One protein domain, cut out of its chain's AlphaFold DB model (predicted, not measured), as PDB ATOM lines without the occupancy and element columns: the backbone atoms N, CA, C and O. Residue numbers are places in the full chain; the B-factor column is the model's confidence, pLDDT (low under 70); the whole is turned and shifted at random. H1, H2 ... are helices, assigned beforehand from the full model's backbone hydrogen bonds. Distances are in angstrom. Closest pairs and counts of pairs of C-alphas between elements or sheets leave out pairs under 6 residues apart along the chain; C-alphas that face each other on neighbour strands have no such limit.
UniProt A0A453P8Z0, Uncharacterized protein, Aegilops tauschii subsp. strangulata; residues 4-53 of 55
ATOM      1  N   GLY A   4      -6.064  48.517  64.393       54.41
ATOM      2  CA  GLY A   4      -5.932  49.044  63.025       54.41
ATOM      3  C   GLY A   4      -4.562  49.643  62.689       54.41
ATOM      4  O   GLY A   4      -4.200  49.723  61.520       54.41
ATOM      5  N   VAL A   5      -3.786  50.062  63.695       54.62
ATOM      6  CA  VAL A   5      -2.515  50.778  63.470       54.62
ATOM      7  C   VAL A   5      -1.380  49.805  63.130       54.62
ATOM      8  O   VAL A   5      -0.631  50.048  62.189       54.62
ATOM      9  N   LEU A   6      -1.330  48.657  63.816       57.97
ATOM     10  CA  LEU A   6      -0.308  47.622  63.611       57.97
ATOM     11  C   LEU A   6      -0.365  47.022  62.197       57.97
ATOM     12  O   LEU A   6       0.653  46.983  61.516       57.97
ATOM     13  N   HIS A   7      -1.557  46.687  61.694       70.38
ATOM     14  CA  HIS A   7      -1.723  46.138  60.340       70.38
ATOM     15  C   HIS A   7      -1.284  47.109  59.231       70.38
ATOM     16  O   HIS A   7      -0.718  46.698  58.217       70.38
ATOM     17  N   ARG A   8      -1.511  48.417  59.411       76.31
ATOM     18  CA  ARG A   8      -1.082  49.435  58.441       76.31
ATOM     19  C   ARG A   8       0.435  49.615  58.442       76.31
ATOM     20  O   ARG A   8       1.025  49.829  57.380       76.31
ATOM     21  N   ASP A   9       1.059  49.557  59.613       82.00
ATOM     22  CA  ASP A   9       2.507  49.681  59.741       82.00
ATOM     23  C   ASP A   9       3.235  48.426  59.242       82.00
ATOM     24  O   ASP A   9       4.233  48.560  58.533       82.00
ATOM     25  N   GLU A  10       2.694  47.230  59.483       82.56
ATOM     26  CA  GLU A  10       3.186  45.968  58.910       82.56
ATOM     27  C   GLU A  10       3.102  45.962  57.379       82.56
ATOM     28  O   GLU A  10       4.072  45.614  56.696       82.56
ATOM     29  N   LEU A  11       1.987  46.437  56.813       83.06
ATOM     30  CA  LEU A  11       1.842  46.591  55.366       83.06
ATOM     31  C   LEU A  11       2.893  47.555  54.803       83.06
ATOM     32  O   LEU A  11       3.570  47.254  53.819       83.06
ATOM     33  N   ARG A  12       3.078  48.712  55.449       87.12
ATOM     34  CA  ARG A  12       4.102  49.692  55.056       87.12
ATOM     35  C   ARG A  12       5.515  49.125  55.146       87.12
ATOM     36  O   ARG A  12       6.332  49.429  54.278       87.12
ATOM     37  N   GLN A  13       5.825  48.345  56.178       90.44
ATOM     38  CA  GLN A  13       7.127  47.688  56.315       90.44
ATOM     39  C   GLN A  13       7.345  46.652  55.214       90.44
ATOM     40  O   GLN A  13       8.406  46.647  54.596       90.44
ATOM     41  N   THR A  14       6.324  45.854  54.905       87.06
ATOM     42  CA  THR A  14       6.375  44.836  53.849       87.06
ATOM     43  C   THR A  14       6.623  45.468  52.481       87.06
ATOM     44  O   THR A  14       7.526  45.051  51.759       87.06
ATOM     45  N   VAL A  15       5.895  46.543  52.152       88.56
ATOM     46  CA  VAL A  15       6.115  47.299  50.909       88.56
ATOM     47  C   VAL A  15       7.543  47.843  50.850       88.56
ATOM     48  O   VAL A  15       8.217  47.685  49.836       88.56
ATOM     49  N   ARG A  16       8.047  48.447  51.935       92.50
ATOM     50  CA  ARG A  16       9.427  48.960  51.973       92.50
ATOM     51  C   ARG A  16      10.471  47.859  51.794       92.50
ATOM     52  O   ARG A  16      11.433  48.083  51.069       92.50
ATOM     53  N   ALA A  17      10.285  46.698  52.417       92.44
ATOM     54  CA  ALA A  17      11.205  45.571  52.293       92.44
ATOM     55  C   ALA A  17      11.286  45.057  50.847       92.44
ATOM     56  O   ALA A  17      12.380  44.817  50.340       92.44
ATOM     57  N   GLU A  18      10.148  44.953  50.156       90.12
ATOM     58  CA  GLU A  18      10.114  44.522  48.754       90.12
ATOM     59  C   GLU A  18      10.752  45.546  47.804       90.12
ATOM     60  O   GLU A  18      11.461  45.160  46.870       90.12
ATOM     61  N   ILE A  19      10.576  46.848  48.056       91.38
ATOM     62  CA  ILE A  19      11.266  47.898  47.291       91.38
ATOM     63  C   ILE A  19      12.778  47.847  47.535       91.38
ATOM     64  O   ILE A  19      13.550  47.852  46.576       91.38
ATOM     65  N   GLU A  20      13.212  47.741  48.793       95.31
ATOM     66  CA  GLU A  20      14.634  47.691  49.151       95.31
ATOM     67  C   GLU A  20      15.327  46.465  48.544       95.31
ATOM     68  O   GLU A  20      16.413  46.578  47.982       95.31
ATOM     69  N   LYS A  21      14.668  45.301  48.556       93.38
ATOM     70  CA  LYS A  21      15.164  44.066  47.927       93.38
ATOM     71  C   LYS A  21      15.435  44.224  46.429       93.38
ATOM     72  O   LYS A  21      16.329  43.572  45.894       93.38
ATOM     73  N   ASN A  22      14.672  45.078  45.749       93.44
ATOM     74  CA  ASN A  22      14.778  45.303  44.309       93.44
ATOM     75  C   ASN A  22      15.449  46.642  43.956       93.44
ATOM     76  O   ASN A  22      15.452  47.023  42.786       93.44
ATOM     77  N   ARG A  23      16.054  47.348  44.926       94.62
ATOM     78  CA  ARG A  23      16.597  48.710  44.740       94.62
ATOM     79  C   ARG A  23      17.649  48.844  43.642       94.62
ATOM     80  O   ARG A  23      17.828  49.926  43.099       94.62
ATOM     81  N   SER A  24      18.382  47.769  43.365       95.81
ATOM     82  CA  SER A  24      19.457  47.724  42.368       95.81
ATOM     83  C   SER A  24      19.027  47.033  41.074       95.81
ATOM     84  O   SER A  24      19.879  46.693  40.262       95.81
ATOM     85  N   CYS A  25      17.730  46.761  40.900       95.62
ATOM     86  CA  CYS A  25      17.205  46.166  39.680       95.62
ATOM     87  C   CYS A  25      17.248  47.199  38.548       95.62
ATOM     88  O   CYS A  25      16.569  48.221  38.610       95.62
ATOM     89  N   ASP A  26      18.040  46.920  37.520       95.88
ATOM     90  CA  ASP A  26      18.206  47.712  36.298       95.88
ATOM     91  C   ASP A  26      17.561  47.047  35.065       95.88
ATOM     92  O   ASP A  26      17.369  47.683  34.024       95.88
ATOM     93  N   ASP A  27      17.137  45.786  35.189       97.56
ATOM     94  CA  ASP A  27      16.391  45.067  34.159       97.56
ATOM     95  C   ASP A  27      14.978  45.648  33.992       97.56
ATOM     96  O   ASP A  27      14.056  45.423  34.783       97.56
ATOM     97  N   LYS A  28      14.784  46.359  32.880       96.62
ATOM     98  CA  LYS A  28      13.524  47.012  32.513       96.62
ATOM     99  C   LYS A  28      12.323  46.064  32.440       96.62
ATOM    100  O   LYS A  28      11.213  46.491  32.760       96.62
ATOM    101  N   GLN A  29      12.494  44.824  31.981       97.81
ATOM    102  CA  GLN A  29      11.383  43.868  31.904       97.81
ATOM    103  C   GLN A  29      11.018  43.370  33.297       97.81
ATOM    104  O   GLN A  29       9.839  43.334  33.654       97.81
ATOM    105  N   LYS A  30      12.029  43.083  34.116       95.62
ATOM    106  CA  LYS A  30      11.833  42.670  35.504       95.62
ATOM    107  C   LYS A  30      11.176  43.764  36.344       95.62
ATOM    108  O   LYS A  30      10.251  43.471  37.090       95.62
ATOM    109  N   ILE A  31      11.574  45.027  36.173       95.56
ATOM    110  CA  ILE A  31      10.931  46.172  36.837       95.56
ATOM    111  C   ILE A  31       9.441  46.238  36.482       95.56
ATOM    112  O   ILE A  31       8.599  46.343  37.370       95.56
ATOM    113  N   LYS A  32       9.094  46.134  35.191       97.12
ATOM    114  CA  LYS A  32       7.690  46.135  34.749       97.12
ATOM    115  C   LYS A  32       6.899  44.981  35.353       97.12
ATOM    116  O   LYS A  32       5.776  45.191  35.797       97.12
ATOM    117  N   PHE A  33       7.484  43.786  35.367       96.38
ATOM    118  CA  PHE A  33       6.866  42.611  35.969       96.38
ATOM    119  C   PHE A  33       6.576  42.832  37.461       96.38
ATOM    120  O   PHE A  33       5.433  42.673  37.882       96.38
ATOM    121  N   LEU A  34       7.572  43.278  38.231       94.06
ATOM    122  CA  LEU A  34       7.446  43.512  39.673       94.06
ATOM    123  C   LEU A  34       6.394  44.578  40.002       94.06
ATOM    124  O   LEU A  34       5.629  44.419  40.952       94.06
ATOM    125  N   ILE A  35       6.318  45.650  39.207       93.50
ATOM    126  CA  ILE A  35       5.287  46.686  39.369       93.50
ATOM    127  C   ILE A  35       3.894  46.097  39.123       93.50
ATOM    128  O   ILE A  35       3.003  46.281  39.951       93.50
ATOM    129  N   SER A  36       3.699  45.374  38.017       96.38
ATOM    130  CA  SER A  36       2.408  44.758  37.687       96.38
ATOM    131  C   SER A  36       1.958  43.757  38.754       96.38
ATOM    132  O   SER A  36       0.805  43.782  39.178       96.38
ATOM    133  N   GLU A  37       2.875  42.914  39.229       94.50
ATOM    134  CA  GLU A  37       2.608  41.948  40.291       94.50
ATOM    135  C   GLU A  37       2.237  42.647  41.610       94.50
ATOM    136  O   GLU A  37       1.250  42.285  42.255       94.50
ATOM    137  N   GLY A  38       2.986  43.684  41.996       91.69
ATOM    138  CA  GLY A  38       2.708  44.477  43.194       91.69
ATOM    139  C   GLY A  38       1.328  45.135  43.158       91.69
ATOM    140  O   GLY A  38       0.590  45.070  44.142       91.69
ATOM    141  N   LEU A  39       0.937  45.704  42.013       93.69
ATOM    142  CA  LEU A  39      -0.393  46.293  41.821       93.69
ATOM    143  C   LEU A  39      -1.513  45.253  41.953       93.69
ATOM    144  O   LEU A  39      -2.527  45.524  42.594       93.69
ATOM    145  N   GLN A  40      -1.328  44.052  41.397       94.62
ATOM    146  CA  GLN A  40      -2.308  42.971  41.520       94.62
ATOM    147  C   GLN A  40      -2.486  42.525  42.979       94.62
ATOM    148  O   GLN A  40      -3.613  42.324  43.426       94.62
ATOM    149  N   ARG A  41      -1.390  42.409  43.738       89.56
ATOM    150  CA  ARG A  41      -1.439  42.049  45.164       89.56
ATOM    151  C   ARG A  41      -2.130  43.124  46.006       89.56
ATOM    152  O   ARG A  41      -2.916  42.782  46.882       89.56
ATOM    153  N   LEU A  42      -1.871  44.404  45.725       88.44
ATOM    154  CA  LEU A  42      -2.550  45.519  46.396       88.44
ATOM    155  C   LEU A  42      -4.055  45.517  46.121       88.44
ATOM    156  O   LEU A  42      -4.829  45.707  47.052       88.44
ATOM    157  N   LYS A  43      -4.467  45.240  44.879       89.31
ATOM    158  CA  LYS A  43      -5.884  45.104  44.530       89.31
ATOM    159  C   LYS A  43      -6.555  43.963  45.302       89.31
ATOM    160  O   LYS A  43      -7.620  44.164  45.864       89.31
ATOM    161  N   GLY A  44      -5.914  42.795  45.382       88.00
ATOM    162  CA  GLY A  44      -6.446  41.674  46.164       88.00
ATOM    163  C   GLY A  44      -6.558  41.985  47.662       88.00
ATOM    164  O   GLY A  44      -7.505  41.555  48.311       88.00
ATOM    165  N   LEU A  45      -5.617  42.761  48.213       84.81
ATOM    166  CA  LEU A  45      -5.696  43.225  49.598       84.81
ATOM    167  C   LEU A  45      -6.865  44.197  49.817       84.81
ATOM    168  O   LEU A  45      -7.570  44.061  50.810       84.81
ATOM    169  N   ASP A  46      -7.069  45.147  48.904       84.94
ATOM    170  CA  ASP A  46      -8.191  46.097  48.930       84.94
ATOM    171  C   ASP A  46      -9.539  45.355  48.903       84.94
ATOM    172  O   ASP A  46     -10.371  45.540  49.785       84.94
ATOM    173  N   GLU A  47      -9.684  44.382  47.997       87.88
ATOM    174  CA  GLU A  47     -10.867  43.513  47.903       87.88
ATOM    175  C   GLU A  47     -11.110  42.698  49.190       87.88
ATOM    176  O   GLU A  47     -12.252  42.530  49.618       87.88
ATOM    177  N   MET A  48     -10.054  42.193  49.843       82.75
ATOM    178  CA  MET A  48     -10.177  41.481  51.124       82.75
ATOM    179  C   MET A  48     -10.598  42.405  52.273       82.75
ATOM    180  O   MET A  48     -11.350  41.985  53.157       82.75
ATOM    181  N   LEU A  49     -10.113  43.650  52.282       80.38
ATOM    182  CA  LEU A  49     -10.503  44.652  53.272       80.38
ATOM    183  C   LEU A  49     -11.968  45.066  53.081       80.38
ATOM    184  O   LEU A  49     -12.707  45.100  54.067       80.38
ATOM    185  N   ASP A  50     -12.401  45.268  51.837       77.69
ATOM    186  CA  ASP A  50     -13.791  45.566  51.483       77.69
ATOM    187  C   ASP A  50     -14.735  44.412  51.847       77.69
ATOM    188  O   ASP A  50     -15.794  44.634  52.430       77.69
ATOM    189  N   MET A  51     -14.338  43.157  51.601       74.06
ATOM    190  CA  MET A  51     -15.135  41.988  52.000       74.06
ATOM    191  C   MET A  51     -15.184  41.758  53.517       74.06
ATOM    192  O   MET A  51     -16.097  41.096  54.009       74.06
ATOM    193  N   THR A  52     -14.233  42.311  54.273       64.25
ATOM    194  CA  THR A  52     -14.253  42.284  55.746       64.25
ATOM    195  C   THR A  52     -15.153  43.394  56.318       64.25
ATOM    196  O   THR A  52     -15.546  43.339  57.486       64.25
ATOM    197  N   GLY A  53     -15.530  44.382  55.503       60.00
ATOM    198  CA  GLY A  53     -16.468  45.446  55.840       60.00
ATOM    199  C   GLY A  53     -17.914  45.081  55.513       60.00
ATOM    200  O   GLY A  53     -18.467  45.604  54.559       60.00
TER     201      GLY A  53
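This is residues 4 to 53 of the 55 residues of an uncharacterized protein of Aegilops tauschii subsp. strangulata (UniProt A0A453P8Z0). A long helix, H2, and a shorter one, H1, run side by side in opposite directions as a narrow, open U, with a gap between them and a short loop closing one end. The printed part has 50 residues, with two named helices in the order H1, H2 and no named strand, and is all helix. It is loose, with a radius of gyration of the C-alphas of 13.1 A, and spans 39 by 19 by 6 A.

H2, residues 28 to 52, runs 36.5 A from C-alpha 28 at (13.524, 47.012, 32.513) to C-alpha 52 at (-14.253, 42.284, 55.746). H1, residues 4 to 21, runs 26.4 A from C-alpha 4 at (-5.932, 49.044, 63.025) to C-alpha 21 at (15.164, 44.066, 47.927).

H2 and H1 are near each other, with no pair of C-alphas within 8 A but 6 pairs within 10 A. A short link of 6 residues joins them. In H2 every O i to N i+4 pair is within hydrogen-bond range; in H1 13 of 14 are.

The C-alphas of Asp 26 and Gly 53, the two farthest apart, are 39.9 A apart. Residues 4 to 14, 23 to 29 and 43 to 53 stand free. The printed part has no cut. Its mean pLDDT is 86.6, with residues 4 to 6 and 52 to 53 under 70.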